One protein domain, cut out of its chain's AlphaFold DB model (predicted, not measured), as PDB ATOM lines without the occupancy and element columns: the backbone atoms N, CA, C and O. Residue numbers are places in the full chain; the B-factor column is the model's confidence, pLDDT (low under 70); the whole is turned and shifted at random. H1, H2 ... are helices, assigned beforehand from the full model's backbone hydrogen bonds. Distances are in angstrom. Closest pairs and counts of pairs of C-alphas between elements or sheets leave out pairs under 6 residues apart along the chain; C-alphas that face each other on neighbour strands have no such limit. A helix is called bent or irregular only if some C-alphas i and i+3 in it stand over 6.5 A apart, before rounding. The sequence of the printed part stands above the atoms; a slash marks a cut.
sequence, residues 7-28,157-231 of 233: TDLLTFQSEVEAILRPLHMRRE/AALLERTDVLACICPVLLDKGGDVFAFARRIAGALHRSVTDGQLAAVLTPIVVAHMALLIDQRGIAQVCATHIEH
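What this domain is: This is residues 7 to 28 and 157 to 231 of the 233 residues of an uncharacterized protein of Cyanobacteria bacterium M5B4 (UniProt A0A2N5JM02). Two helices, H4 and H5, cross in the middle of a compact helical body, with the long helix H1 packed over both on one side. On the side of H4 away from H1 lies H3, and H6 packs on H3 at the end of the body farthest from H1, while the short H2 sits beside H5. The printed part has 97 residues with six named helices, H1 to H6 in order along the chain, and no named strand; the class is all helix. It is compact, with a radius of gyration of the C-alphas of 12.5 A, and has a rounded outline spanning 35 by 31 by 24 A.

Where its parts are: H1 covers residues 7 to 28, from C-alpha 7 at (-13.109, -9.324, 20.501) to C-alpha 28 at (-40.897, 6.879, 18.557), a length of 32.2 A. After the cut, H2 is residues 157 to 161. H3 is residues 163 to 175, 18.4 A long, and is only just irregular: C-alphas 168 and 171 are 6.8 A apart. H4 is residues 180 to 196, 24.0 A long. H5 is residues 206 to 219, 20.2 A long. H6 is residues 221 to 229, 12.2 A long, and ends with C-alpha 229 at (-15.150, 24.143, 16.086).

How they stand to each other: H4 and H5 are the hub, touching three other helices each. They touch each other at a steep tilt of 52 degrees, opposite ways, with Ala 184 and Ala 213 as the closest C-alphas at 5.0 A. H1 touches H4 at a steep tilt of 39 degrees, opposite ways; the closest C-alphas, of Gln 13 and Arg 185, are 5.7 A apart. H1 also touches H5, the same way at a steep tilt of 49 degrees, with the C-alphas of Val 16 and Pro 206 closest at 4.7 A. H3 touches H4 at a steep tilt of 45 degrees, opposite ways, closest at the C-alphas of Ile 169 and Ile 187, 5.8 A. H6 touches H3 at a steep tilt of 49 degrees, opposite ways, closest at the C-alphas of Cys 170 and Cys 225, 5.9 A. H2 only just touches H5, with 3 pairs of C-alphas within 8 A and residues 212 to 215 of H5 alone; the closest C-alphas, of Ala 157 and Met 212, are 6.9 A apart. Among the pairs that are apart are H1 and H3, and H4 and H6. Every O i to N i+4 pair is within hydrogen-bond range in H2 and H5, against 16 of 18 in H1, 7 of 9 in H3, 12 of 13 in H4 and 3 of 5 in H6.

The domain as a whole: The two C-alphas farthest apart are those of Thr 7 and Glu 230, 36.9 A. Residues 29 to 156 are not printed, and C-alphas 28 and 157 are 20.2 A apart across the cut. Of the links that are printed whole, H2 to H3, H3 to H4 and H5 to H6 are tight, and H4 to H5, with 9 residues, is short. The mean pLDDT of the printed part is 77.5, and residues 7, 25 to 28, 176 to 178, 202 and 227 to 231 are under 70.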
ATOM      1  N   THR A   7     -11.947  -8.698  19.858       63.72
ATOM      2  CA  THR A   7     -13.109  -9.324  20.501       63.72
ATOM      3  C   THR A   7     -13.808  -8.439  21.534       63.72
ATOM      4  O   THR A   7     -15.036  -8.491  21.626       63.72
ATOM      5  N   ASP A   8     -13.081  -7.599  22.270       71.56
ATOM      6  CA  ASP A   8     -13.669  -6.757  23.323       71.56
ATOM      7  C   ASP A   8     -14.449  -5.592  22.705       71.56
ATOM      8  O   ASP A   8     -15.556  -5.267  23.133       71.56
ATOM      9  N   LEU A   9     -13.931  -5.041  21.603       75.31
ATOM     10  CA  LEU A   9     -14.592  -3.981  20.848       75.31
ATOM     11  C   LEU A   9     -15.885  -4.463  20.177       75.31
ATOM     12  O   LEU A   9     -16.891  -3.753  20.190       75.31
ATOM     13  N   LEU A  10     -15.870  -5.659  19.583       76.69
ATOM     14  CA  LEU A  10     -17.056  -6.231  18.938       76.69
ATOM     15  C   LEU A  10     -18.146  -6.564  19.958       76.69
ATOM     16  O   LEU A  10     -19.320  -6.289  19.702       76.69
ATOM     17  N   THR A  11     -17.758  -7.093  21.122       81.00
ATOM     18  CA  THR A  11     -18.678  -7.331  22.243       81.00
ATOM     19  C   THR A  11     -19.321  -6.019  22.684       81.00
ATOM     20  O   THR A  11     -20.545  -5.900  22.653       81.00
ATOM     21  N   PHE A  12     -18.506  -4.996  22.945       75.44
ATOM     22  CA  PHE A  12     -18.972  -3.671  23.349       75.44
ATOM     23  C   PHE A  12     -19.927  -3.043  22.319       75.44
ATOM     24  O   PHE A  12     -20.997  -2.554  22.673       75.44
ATOM     25  N   GLN A  13     -19.603  -3.106  21.024       78.69
ATOM     26  CA  GLN A  13     -20.491  -2.611  19.964       78.69
ATOM     27  C   GLN A  13     -21.826  -3.361  19.920       78.69
ATOM     28  O   GLN A  13     -22.875  -2.738  19.753       78.69
ATOM     29  N   SER A  14     -21.799  -4.687  20.078       79.25
ATOM     30  CA  SER A  14     -23.017  -5.500  20.073       79.25
ATOM     31  C   SER A  14     -23.930  -5.188  21.263       79.25
ATOM     32  O   SER A  14     -25.150  -5.143  21.106       79.25
ATOM     33  N   GLU A  15     -23.350  -4.892  22.430       79.25
ATOM     34  CA  GLU A  15     -24.083  -4.473  23.626       79.25
ATOM     35  C   GLU A  15     -24.720  -3.094  23.438       79.25
ATOM     36  O   GLU A  15     -25.906  -2.922  23.727       79.25
ATOM     37  N   VAL A  16     -23.979  -2.134  22.871       78.19
ATOM     38  CA  VAL A  16     -24.512  -0.807  22.522       78.19
ATOM     39  C   VAL A  16     -25.715  -0.942  21.585       78.19
ATOM     40  O   VAL A  16     -26.766  -0.357  21.847       78.19
ATOM     41  N   GLU A  17     -25.611  -1.735  20.514       78.31
ATOM     42  CA  GLU A  17     -26.715  -1.940  19.563       78.31
ATOM     43  C   GLU A  17     -27.931  -2.625  20.220       78.31
ATOM     44  O   GLU A  17     -29.080  -2.240  19.965       78.31
ATOM     45  N   ALA A  18     -27.698  -3.617  21.088       78.06
ATOM     46  CA  ALA A  18     -28.750  -4.329  21.812       78.06
ATOM     47  C   ALA A  18     -29.525  -3.414  22.773       78.06
ATOM     48  O   ALA A  18     -30.741  -3.562  22.910       78.06
ATOM     49  N   ILE A  19     -28.837  -2.456  23.396       78.31
ATOM     50  CA  ILE A  19     -29.410  -1.449  24.298       78.31
ATOM     51  C   ILE A  19     -30.126  -0.335  23.527       78.31
ATOM     52  O   ILE A  19     -31.200   0.122  23.923       78.31
ATOM     53  N   LEU A  20     -29.554   0.105  22.411       77.94
ATOM     54  CA  LEU A  20     -30.079   1.217  21.624       77.94
ATOM     55  C   LEU A  20     -31.434   0.891  20.994       77.94
ATOM     56  O   LEU A  20     -32.321   1.742  20.938       77.94
ATOM     57  N   ARG A  21     -31.623  -0.359  20.562       77.75
ATOM     58  CA  ARG A  21     -32.852  -0.823  19.905       77.75
ATOM     59  C   ARG A  21     -34.130  -0.582  20.735       77.75
ATOM     60  O   ARG A  21     -35.058   0.021  20.193       77.75
ATOM     61  N   PRO A  22     -34.234  -1.013  22.007       75.81
ATOM     62  CA  PRO A  22     -35.413  -0.732  22.825       75.81
ATOM     63  C   PRO A  22     -35.564   0.755  23.174       75.81
ATOM     64  O   PRO A  22     -36.693   1.241  23.204       75.81
ATOM     65  N   LEU A  23     -34.468   1.491  23.397       71.81
ATOM     66  CA  LEU A  23     -34.525   2.926  23.712       71.81
ATOM     67  C   LEU A  23     -35.062   3.753  22.539       71.81
ATOM     68  O   LEU A  23     -35.910   4.625  22.730       71.81
ATOM     69  N   HIS A  24     -34.615   3.444  21.321       72.44
ATOM     70  CA  HIS A  24     -35.069   4.116  20.109       72.44
ATOM     71  C   HIS A  24     -36.568   3.871  19.861       72.44
ATOM     72  O   HIS A  24     -37.325   4.826  19.707       72.44
ATOM     73  N   MET A  25     -37.037   2.617  19.971       65.88
ATOM     74  CA  MET A  25     -38.467   2.289  19.829       65.88
ATOM     75  C   MET A  25     -39.359   2.960  20.884       65.88
ATOM     76  O   MET A  25     -40.480   3.365  20.584       65.88
ATOM     77  N   ARG A  26     -38.888   3.088  22.133       63.62
ATOM     78  CA  ARG A  26     -39.656   3.736  23.214       63.62
ATOM     79  C   ARG A  26     -39.874   5.226  22.938       63.62
ATOM     80  O   ARG A  26     -40.878   5.789  23.364       63.62
ATOM     81  N   ARG A  27     -38.947   5.847  22.209       60.69
ATOM     82  CA  ARG A  27     -38.973   7.265  21.861       60.69
ATOM     83  C   ARG A  27     -39.915   7.589  20.704       60.69
ATOM     84  O   ARG A  27     -40.589   8.614  20.746       60.69
ATOM     85  N   GLU A  28     -39.984   6.720  19.701       55.59
ATOM     86  CA  GLU A  28     -40.897   6.879  18.557       55.59
ATOM     87  C   GLU A  28     -42.378   6.717  18.939       55.59
ATOM     88  O   GLU A  28     -43.267   7.067  18.165       55.59
ATOM     89  N   ALA A 157     -24.936  13.291  28.476       87.88
ATOM     90  CA  ALA A 157     -25.006  14.716  28.172       87.88
ATOM     91  C   ALA A 157     -23.745  15.457  28.644       87.88
ATOM     92  O   ALA A 157     -23.146  16.178  27.851       87.88
ATOM     93  N   ALA A 158     -23.298  15.211  29.879       87.88
ATOM     94  CA  ALA A 158     -22.082  15.811  30.425       87.88
ATOM     95  C   ALA A 158     -20.823  15.417  29.629       87.88
ATOM     96  O   ALA A 158     -19.950  16.247  29.396       87.88
ATOM     97  N   LEU A 159     -20.728  14.168  29.157       87.38
ATOM     98  CA  LEU A 159     -19.622  13.736  28.297       87.38
ATOM     99  C   LEU A 159     -19.630  14.452  26.943       87.38
ATOM    100  O   LEU A 159     -18.565  14.809  26.453       87.38
ATOM    101  N   LEU A 160     -20.804  14.691  26.352       86.50
ATOM    102  CA  LEU A 160     -20.925  15.434  25.092       86.50
ATOM    103  C   LEU A 160     -20.603  16.929  25.224       86.50
ATOM    104  O   LEU A 160     -20.425  17.592  24.208       86.50
ATOM    105  N   GLU A 161     -20.523  17.462  26.440       87.50
ATOM    106  CA  GLU A 161     -20.067  18.833  26.695       87.50
ATOM    107  C   GLU A 161     -18.541  18.931  26.819       87.50
ATOM    108  O   GLU A 161     -17.982  20.024  26.724       87.50
ATOM    109  N   ARG A 162     -17.836  17.805  26.997       85.56
ATOM    110  CA  ARG A 162     -16.377  17.810  27.104       85.56
ATOM    111  C   ARG A 162     -15.716  17.905  25.728       85.56
ATOM    112  O   ARG A 162     -15.987  17.114  24.823       85.56
ATOM    113  N   THR A 163     -14.776  18.834  25.590       83.62
ATOM    114  CA  THR A 163     -14.048  19.080  24.337       83.62
ATOM    115  C   THR A 163     -13.155  17.913  23.913       83.62
ATOM    116  O   THR A 163     -13.031  17.658  22.719       83.62
ATOM    117  N   ASP A 164     -12.580  17.167  24.858       82.25
ATOM    118  CA  ASP A 164     -11.753  15.984  24.581       82.25
ATOM    119  C   ASP A 164     -12.570  14.820  23.996       82.25
ATOM    120  O   ASP A 164     -12.136  14.158  23.050       82.25
ATOM    121  N   VAL A 165     -13.792  14.616  24.492       84.31
ATOM    122  CA  VAL A 165     -14.755  13.658  23.934       84.31
ATOM    123  C   VAL A 165     -15.167  14.078  22.525       84.31
ATOM    124  O   VAL A 165     -15.126  13.255  21.607       84.31
ATOM    125  N   LEU A 166     -15.525  15.354  22.332       85.00
ATOM    126  CA  LEU A 166     -15.916  15.889  21.024       85.00
ATOM    127  C   LEU A 166     -14.792  15.763  19.989       85.00
ATOM    128  O   LEU A 166     -15.056  15.329  18.866       85.00
ATOM    129  N   ALA A 167     -13.543  16.027  20.378       83.25
ATOM    130  CA  ALA A 167     -12.372  15.851  19.520       83.25
ATOM    131  C   ALA A 167     -12.197  14.401  19.037       83.25
ATOM    132  O   ALA A 167     -11.757  14.171  17.911       83.25
ATOM    133  N   CYS A 168     -12.586  13.416  19.851       82.25
ATOM    134  CA  CYS A 168     -12.515  12.003  19.476       82.25
ATOM    135  C   CYS A 168     -13.650  11.584  18.526       82.25
ATOM    136  O   CYS A 168     -13.439  10.767  17.627       82.25
ATOM    137  N   ILE A 169     -14.865  12.112  18.719       83.94
ATOM    138  CA  ILE A 169     -16.059  11.635  17.997       83.94
ATOM    139  C   ILE A 169     -16.381  12.451  16.743       83.94
ATOM    140  O   ILE A 169     -16.813  11.872  15.747       83.94
ATOM    141  N   CYS A 170     -16.156  13.767  16.742       84.25
ATOM    142  CA  CYS A 170     -16.543  14.643  15.634       84.25
ATOM    143  C   CYS A 170     -15.865  14.304  14.297       84.25
ATOM    144  O   CYS A 170     -16.579  14.283  13.293       84.25
ATOM    145  N   PRO A 171     -14.567  13.939  14.230       82.38
ATOM    146  CA  PRO A 171     -13.954  13.498  12.974       82.38
ATOM    147  C   PRO A 171     -14.664  12.278  12.373       82.38
ATOM    148  O   PRO A 171     -14.871  12.198  11.166       82.38
ATOM    149  N   VAL A 172     -15.096  11.344  13.224       81.31
ATOM    150  CA  VAL A 172     -15.777  10.111  12.806       81.31
ATOM    151  C   VAL A 172     -17.233  10.372  12.404       81.31
ATOM    152  O   VAL A 172     -17.777   9.686  11.536       81.31
ATOM    153  N   LEU A 173     -17.875  11.357  13.034       80.88
ATOM    154  CA  LEU A 173     -19.250  11.751  12.731       80.88
ATOM    155  C   LEU A 173     -19.360  12.578  11.449       80.88
ATOM    156  O   LEU A 173     -20.310  12.391  10.694       80.88
ATOM    157  N   LEU A 174     -18.393  13.460  11.189       78.25
ATOM    158  CA  LEU A 174     -18.369  14.311   9.997       78.25
ATOM    159  C   LEU A 174     -17.936  13.551   8.734       78.25
ATOM    160  O   LEU A 174     -18.367  13.914   7.643       78.25
ATOM    161  N   ASP A 175     -17.139  12.484   8.870       71.69
ATOM    162  CA  ASP A 175     -16.659  11.683   7.734       71.69
ATOM    163  C   ASP A 175     -17.803  10.992   6.968       71.69
ATOM    164  O   ASP A 175     -17.734  10.822   5.750       71.69
ATOM    165  N   LYS A 176     -18.886  10.587   7.653       63.81
ATOM    166  CA  LYS A 176     -19.988   9.839   7.024       63.81
ATOM    167  C   LYS A 176     -21.348  10.142   7.648       63.81
ATOM    168  O   LYS A 176     -21.549   9.942   8.842       63.81
ATOM    169  N   GLY A 177     -22.339  10.444   6.809       59.78
ATOM    170  CA  GLY A 177     -23.753  10.373   7.198       59.78
ATOM    171  C   GLY A 177     -24.171   8.955   7.625       59.78
ATOM    172  O   GLY A 177     -23.475   7.967   7.344       59.78
ATOM    173  N   GLY A 178     -25.285   8.833   8.343       66.44
ATOM    174  CA  GLY A 178     -25.784   7.545   8.826       66.44
ATOM    175  C   GLY A 178     -27.052   7.667   9.664       66.44
ATOM    176  O   GLY A 178     -27.497   8.771   9.960       66.44
ATOM    177  N   ASP A 179     -27.630   6.521  10.014       75.19
ATOM    178  CA  ASP A 179     -28.692   6.410  11.014       75.19
ATOM    179  C   ASP A 179     -28.111   6.314  12.443       75.19
ATOM    180  O   ASP A 179     -26.899   6.179  12.645       75.19
ATOM    181  N   VAL A 180     -28.991   6.356  13.448       76.25
ATOM    182  CA  VAL A 180     -28.671   6.218  14.884       76.25
ATOM    183  C   VAL A 180     -27.751   5.034  15.193       76.25
ATOM    184  O   VAL A 180     -26.836   5.155  16.010       76.25
ATOM    185  N   PHE A 181     -27.965   3.889  14.545       76.12
ATOM    186  CA  PHE A 181     -27.201   2.670  14.804       76.12
ATOM    187  C   PHE A 181     -25.793   2.763  14.210       76.12
ATOM    188  O   PHE A 181     -24.813   2.398  14.866       76.12
ATOM    189  N   ALA A 182     -25.670   3.328  13.008       78.12
ATOM    190  CA  ALA A 182     -24.385   3.619  12.390       78.12
ATOM    191  C   ALA A 182     -23.571   4.617  13.229       78.12
ATOM    192  O   ALA A 182     -22.364   4.421  13.395       78.12
ATOM    193  N   PHE A 183     -24.211   5.645  13.800       78.56
ATOM    194  CA  PHE A 183     -23.543   6.569  14.721       78.56
ATOM    195  C   PHE A 183     -23.063   5.862  15.981       78.56
ATOM    196  O   PHE A 183     -21.883   5.962  16.319       78.56
ATOM    197  N   ALA A 184     -23.940   5.105  16.639       78.56
ATOM    198  CA  ALA A 184     -23.612   4.417  17.880       78.56
ATOM    199  C   ALA A 184     -22.408   3.484  17.727       78.56
ATOM    200  O   ALA A 184     -21.481   3.536  18.531       78.56
ATOM    201  N   ARG A 185     -22.362   2.694  16.648       82.12
ATOM    202  CA  ARG A 185     -21.250   1.775  16.385       82.12
ATOM    203  C   ARG A 185     -19.923   2.499  16.175       82.12
ATOM    204  O   ARG A 185     -18.882   2.071  16.677       82.12
ATOM    205  N   ARG A 186     -19.956   3.602  15.428       82.12
ATOM    206  CA  ARG A 186     -18.768   4.400  15.117       82.12
ATOM    207  C   ARG A 186     -18.227   5.113  16.350       82.12
ATOM    208  O   ARG A 186     -17.034   5.013  16.625       82.12
ATOM    209  N   ILE A 187     -19.103   5.772  17.106       83.81
ATOM    210  CA  ILE A 187     -18.746   6.453  18.352       83.81
ATOM    211  C   ILE A 187     -18.222   5.437  19.371       83.81
ATOM    212  O   ILE A 187     -17.170   5.670  19.955       83.81
ATOM    213  N   ALA A 188     -18.887   4.286  19.531       82.94
ATOM    214  CA  ALA A 188     -18.423   3.206  20.403       82.94
ATOM    215  C   ALA A 188     -16.990   2.781  20.057       82.94
ATOM    216  O   ALA A 188     -16.139   2.686  20.936       82.94
ATOM    217  N   GLY A 189     -16.705   2.585  18.764       80.62
ATOM    218  CA  GLY A 189     -15.371   2.225  18.291       80.62
ATOM    219  C   GLY A 189     -14.313   3.312  18.492       80.62
ATOM    220  O   GLY A 189     -13.151   2.992  18.735       80.62
ATOM    221  N   ALA A 190     -14.681   4.585  18.357       81.56
ATOM    222  CA  ALA A 190     -13.775   5.710  18.576       81.56
ATOM    223  C   ALA A 190     -13.463   5.880  20.067       81.56
ATOM    224  O   ALA A 190     -12.305   5.826  20.464       81.56
ATOM    225  N   LEU A 191     -14.503   5.976  20.895       80.94
ATOM    226  CA  LEU A 191     -14.379   6.213  22.327       80.94
ATOM    227  C   LEU A 191     -13.678   5.061  23.058       80.94
ATOM    228  O   LEU A 191     -12.818   5.310  23.899       80.94
ATOM    229  N   HIS A 192     -13.983   3.805  22.712       79.81
ATOM    230  CA  HIS A 192     -13.315   2.648  23.314       79.81
ATOM    231  C   HIS A 192     -11.806   2.645  23.023       79.81
ATOM    232  O   HIS A 192     -11.001   2.376  23.915       79.81
ATOM    233  N   ARG A 193     -11.407   3.011  21.796       80.19
ATOM    234  CA  ARG A 193      -9.990   3.171  21.435       80.19
ATOM    235  C   ARG A 193      -9.344   4.330  22.189       80.19
ATOM    236  O   ARG A 193      -8.312   4.136  22.809       80.19
ATOM    237  N   SER A 194      -9.996   5.487  22.259       79.88
ATOM    238  CA  SER A 194      -9.462   6.637  22.997       79.88
ATOM    239  C   SER A 194      -9.267   6.358  24.491       79.88
ATOM    240  O   SER A 194      -8.279   6.808  25.066       79.88
ATOM    241  N   VAL A 195     -10.158   5.595  25.135       79.50
ATOM    242  CA  VAL A 195      -9.973   5.195  26.544       79.50
ATOM    243  C   VAL A 195      -8.839   4.187  26.701       79.50
ATOM    244  O   VAL A 195      -7.998   4.343  27.582       79.50
ATOM    245  N   THR A 196      -8.783   3.167  25.846       76.38
ATOM    246  CA  THR A 196      -7.739   2.127  25.924       76.38
ATOM    247  C   THR A 196      -6.345   2.656  25.589       76.38
ATOM    248  O   THR A 196      -5.369   2.239  26.211       76.38
ATOM    249  N   ASP A 197      -6.256   3.636  24.692       76.88
ATOM    250  CA  ASP A 197      -5.025   4.358  24.364       76.88
ATOM    251  C   ASP A 197      -4.652   5.412  25.429       76.88
ATOM    252  O   ASP A 197      -3.624   6.081  25.311       76.88
ATOM    253  N   GLY A 198      -5.470   5.575  26.479       75.88
ATOM    254  CA  GLY A 198      -5.248   6.525  27.573       75.88
ATOM    255  C   GLY A 198      -5.462   7.993  27.192       75.88
ATOM    256  O   GLY A 198      -5.112   8.883  27.963       75.88
ATOM    257  N   GLN A 199      -6.029   8.256  26.013       70.75
ATOM    258  CA  GLN A 199      -6.343   9.602  25.527       70.75
ATOM    259  C   GLN A 199      -7.584  10.188  26.204       70.75
ATOM    260  O   GLN A 199      -7.698  11.403  26.327       70.75
ATOM    261  N   LEU A 200      -8.503   9.329  26.653       74.00
ATOM    262  CA  LEU A 200      -9.723   9.728  27.341       74.00
ATOM    263  C   LEU A 200      -9.796   9.074  28.723       74.00
ATOM    264  O   LEU A 200      -9.922   7.859  28.849       74.00
ATOM    265  N   ALA A 201      -9.780   9.890  29.775       70.19
ATOM    266  CA  ALA A 201     -10.114   9.449  31.126       70.19
ATOM    267  C   ALA A 201     -11.631   9.594  31.333       70.19
ATOM    268  O   ALA A 201     -12.125  10.632  31.789       70.19
ATOM    269  N   ALA A 202     -12.383   8.575  30.914       69.62
ATOM    270  CA  ALA A 202     -13.827   8.503  31.102       69.62
ATOM    271  C   ALA A 202     -14.281   7.057  31.323       69.62
ATOM    272  O   ALA A 202     -13.777   6.129  30.690       69.62
ATOM    273  N   VAL A 203     -15.273   6.880  32.195       72.62
ATOM    274  CA  VAL A 203     -15.994   5.615  32.329       72.62
ATOM    275  C   VAL A 203     -16.994   5.531  31.181       72.62
ATOM    276  O   VAL A 203     -17.945   6.309  31.115       72.62
ATOM    277  N   LEU A 204     -16.759   4.602  30.257       76.94
ATOM    278  CA  LEU A 204     -17.642   4.349  29.124       76.94
ATOM    279  C   LEU A 204     -18.353   3.018  29.312       76.94
ATOM    280  O   LEU A 204     -17.773   1.957  29.092       76.94
ATOM    281  N   THR A 205     -19.628   3.088  29.667       79.50
ATOM    282  CA  THR A 205     -20.520   1.931  29.620       79.50
ATOM    283  C   THR A 205     -21.279   1.913  28.286       79.50
ATOM    284  O   THR A 205     -21.538   2.979  27.705       79.50
ATOM    285  N   PRO A 206     -21.670   0.732  27.774       79.38
ATOM    286  CA  PRO A 206     -22.440   0.621  26.534       79.38
ATOM    287  C   PRO A 206     -23.711   1.486  26.529       79.38
ATOM    288  O   PRO A 206     -24.052   2.109  25.522       79.38
ATOM    289  N   ILE A 207     -24.389   1.589  27.676       79.25
ATOM    290  CA  ILE A 207     -25.591   2.415  27.837       79.25
ATOM    291  C   ILE A 207     -25.321   3.913  27.689       79.25
ATOM    292  O   ILE A 207     -26.132   4.621  27.085       79.25
ATOM    293  N   VAL A 208     -24.196   4.410  28.207       83.69
ATOM    294  CA  VAL A 208     -23.822   5.823  28.072       83.69
ATOM    295  C   VAL A 208     -23.564   6.139  26.605       83.69
ATOM    296  O   VAL A 208     -24.090   7.123  26.092       83.69
ATOM    297  N   VAL A 209     -22.861   5.259  25.888       84.44
ATOM    298  CA  VAL A 209     -22.621   5.425  24.447       84.44
ATOM    299  C   VAL A 209     -23.924   5.371  23.641       84.44
ATOM    300  O   VAL A 209     -24.117   6.182  22.733       84.44
ATOM    301  N   ALA A 210     -24.852   4.475  23.989       81.06
ATOM    302  CA  ALA A 210     -26.175   4.429  23.364       81.06
ATOM    303  C   ALA A 210     -26.952   5.745  23.576       81.06
ATOM    304  O   ALA A 210     -27.525   6.286  22.627       81.06
ATOM    305  N   HIS A 211     -26.925   6.311  24.786       84.50
ATOM    306  CA  HIS A 211     -27.543   7.609  25.069       84.50
ATOM    307  C   HIS A 211     -26.856   8.767  24.341       84.50
ATOM    308  O   HIS A 211     -27.548   9.649  23.833       84.50
ATOM    309  N   MET A 212     -25.524   8.754  24.224       85.94
ATOM    310  CA  MET A 212     -24.795   9.743  23.425       85.94
ATOM    311  C   MET A 212     -25.252   9.708  21.964       85.94
ATOM    312  O   MET A 212     -25.560  10.754  21.398       85.94
ATOM    313  N   ALA A 213     -25.371   8.517  21.369       85.12
ATOM    314  CA  ALA A 213     -25.848   8.365  19.996       85.12
ATOM    315  C   ALA A 213     -27.271   8.915  19.813       85.12
ATOM    316  O   ALA A 213     -27.529   9.648  18.860       85.12
ATOM    317  N   LEU A 214     -28.178   8.638  20.758       84.44
ATOM    318  CA  LEU A 214     -29.528   9.207  20.742       84.44
ATOM    319  C   LEU A 214     -29.517  10.733  20.871       84.44
ATOM    320  O   LEU A 214     -30.330  11.400  20.239       84.44
ATOM    321  N   LEU A 215     -28.664  11.306  21.722       85.69
ATOM    322  CA  LEU A 215     -28.545  12.761  21.890       85.69
ATOM    323  C   LEU A 215     -28.001  13.439  20.630       85.69
ATOM    324  O   LEU A 215     -28.500  14.499  20.252       85.69
ATOM    325  N   ILE A 216     -27.033  12.813  19.962       84.94
ATOM    326  CA  ILE A 216     -26.465  13.304  18.703       84.94
ATOM    327  C   ILE A 216     -27.500  13.275  17.586       84.94
ATOM    328  O   ILE A 216     -27.622  14.254  16.859       84.94
ATOM    329  N   ASP A 217     -28.277  12.201  17.477       85.06
ATOM    330  CA  ASP A 217     -29.348  12.100  16.486       85.06
ATOM    331  C   ASP A 217     -30.420  13.188  16.669       85.06
ATOM    332  O   ASP A 217     -30.827  13.832  15.708       85.06
ATOM    333  N   GLN A 218     -30.800  13.485  17.918       84.00
ATOM    334  CA  GLN A 218     -31.767  14.550  18.225       84.00
ATOM    335  C   GLN A 218     -31.268  15.955  17.895       84.00
ATOM    336  O   GLN A 218     -32.019  16.770  17.370       84.00
ATOM    337  N   ARG A 219     -30.043  16.272  18.328       84.62
ATOM    338  CA  ARG A 219     -29.460  17.612  18.179       84.62
ATOM    339  C   ARG A 219     -28.938  17.821  16.753       84.62
ATOM    340  O   ARG A 219     -28.830  18.943  16.282       84.62
ATOM    341  N   GLY A 220     -28.636  16.736  16.051       83.19
ATOM    342  CA  GLY A 220     -27.948  16.751  14.774       83.19
ATOM    343  C   GLY A 220     -26.438  16.918  14.945       83.19
ATOM    344  O   GLY A 220     -25.952  17.672  15.792       83.19
ATOM    345  N   ILE A 221     -25.678  16.232  14.087       82.50
ATOM    346  CA  ILE A 221     -24.205  16.228  14.107       82.50
ATOM    347  C   ILE A 221     -23.643  17.648  14.032       82.50
ATOM    348  O   ILE A 221     -22.732  17.992  14.780       82.50
ATOM    349  N   ALA A 222     -24.203  18.479  13.148       78.50
ATOM    350  CA  ALA A 222     -23.741  19.847  12.946       78.50
ATOM    351  C   ALA A 222     -23.851  20.678  14.232       78.50
ATOM    352  O   ALA A 222     -22.924  21.409  14.549       78.50
ATOM    353  N   GLN A 223     -24.930  20.524  15.005       82.38
ATOM    354  CA  GLN A 223     -25.108  21.262  16.255       82.38
ATOM    355  C   GLN A 223     -24.162  20.762  17.355       82.38
ATOM    356  O   GLN A 223     -23.623  21.571  18.102       82.38
ATOM    357  N   VAL A 224     -23.944  19.446  17.447       82.06
ATOM    358  CA  VAL A 224     -23.049  18.854  18.460       82.06
ATOM    359  C   VAL A 224     -21.578  19.148  18.168       82.06
ATOM    360  O   VAL A 224     -20.803  19.345  19.096       82.06
ATOM    361  N   CYS A 225     -21.184  19.193  16.896       81.31
ATOM    362  CA  CYS A 225     -19.802  19.467  16.513       81.31
ATOM    363  C   CYS A 225     -19.516  20.957  16.267       81.31
ATOM    364  O   CYS A 225     -18.349  21.336  16.261       81.31
ATOM    365  N   ALA A 226     -20.528  21.820  16.122       75.31
ATOM    366  CA  ALA A 226     -20.325  23.270  16.019       75.31
ATOM    367  C   ALA A 226     -19.657  23.852  17.275       75.31
ATOM    368  O   ALA A 226     -18.728  24.646  17.158       75.31
ATOM    369  N   THR A 227     -20.051  23.391  18.466       63.88
ATOM    370  CA  THR A 227     -19.440  23.806  19.743       63.88
ATOM    371  C   THR A 227     -17.973  23.398  19.868       63.88
ATOM    372  O   THR A 227     -17.218  24.044  20.594       63.88
ATOM    373  N   HIS A 228     -17.548  22.349  19.155       62.75
ATOM    374  CA  HIS A 228     -16.147  21.943  19.098       62.75
ATOM    375  C   HIS A 228     -15.314  22.870  18.204       62.75
ATOM    376  O   HIS A 228     -14.194  23.207  18.573       62.75
ATOM    377  N   ILE A 229     -15.861  23.304  17.063       57.62
ATOM    378  CA  ILE A 229     -15.150  24.143  16.086       57.62
ATOM    379  C   ILE A 229     -14.824  25.522  16.681       57.62
ATOM    380  O   ILE A 229     -13.724  26.015  16.482       57.62
ATOM    381  N   GLU A 230     -15.718  26.098  17.493       53.53
ATOM    382  CA  GLU A 230     -15.494  27.406  18.137       53.53
ATOM    383  C   GLU A 230     -14.365  27.424  19.187       53.53
ATOM    384  O   GLU A 230     -13.922  28.499  19.576       53.53
ATOM    385  N   HIS A 231     -13.901  26.265  19.667       49.00
ATOM    386  CA  HIS A 231     -12.858  26.160  20.702       49.00
ATOM    387  C   HIS A 231     -11.485  25.724  20.157       49.00
ATOM    388  O   HIS A 231     -10.565  25.498  20.945       49.00
TER     389      HIS A 231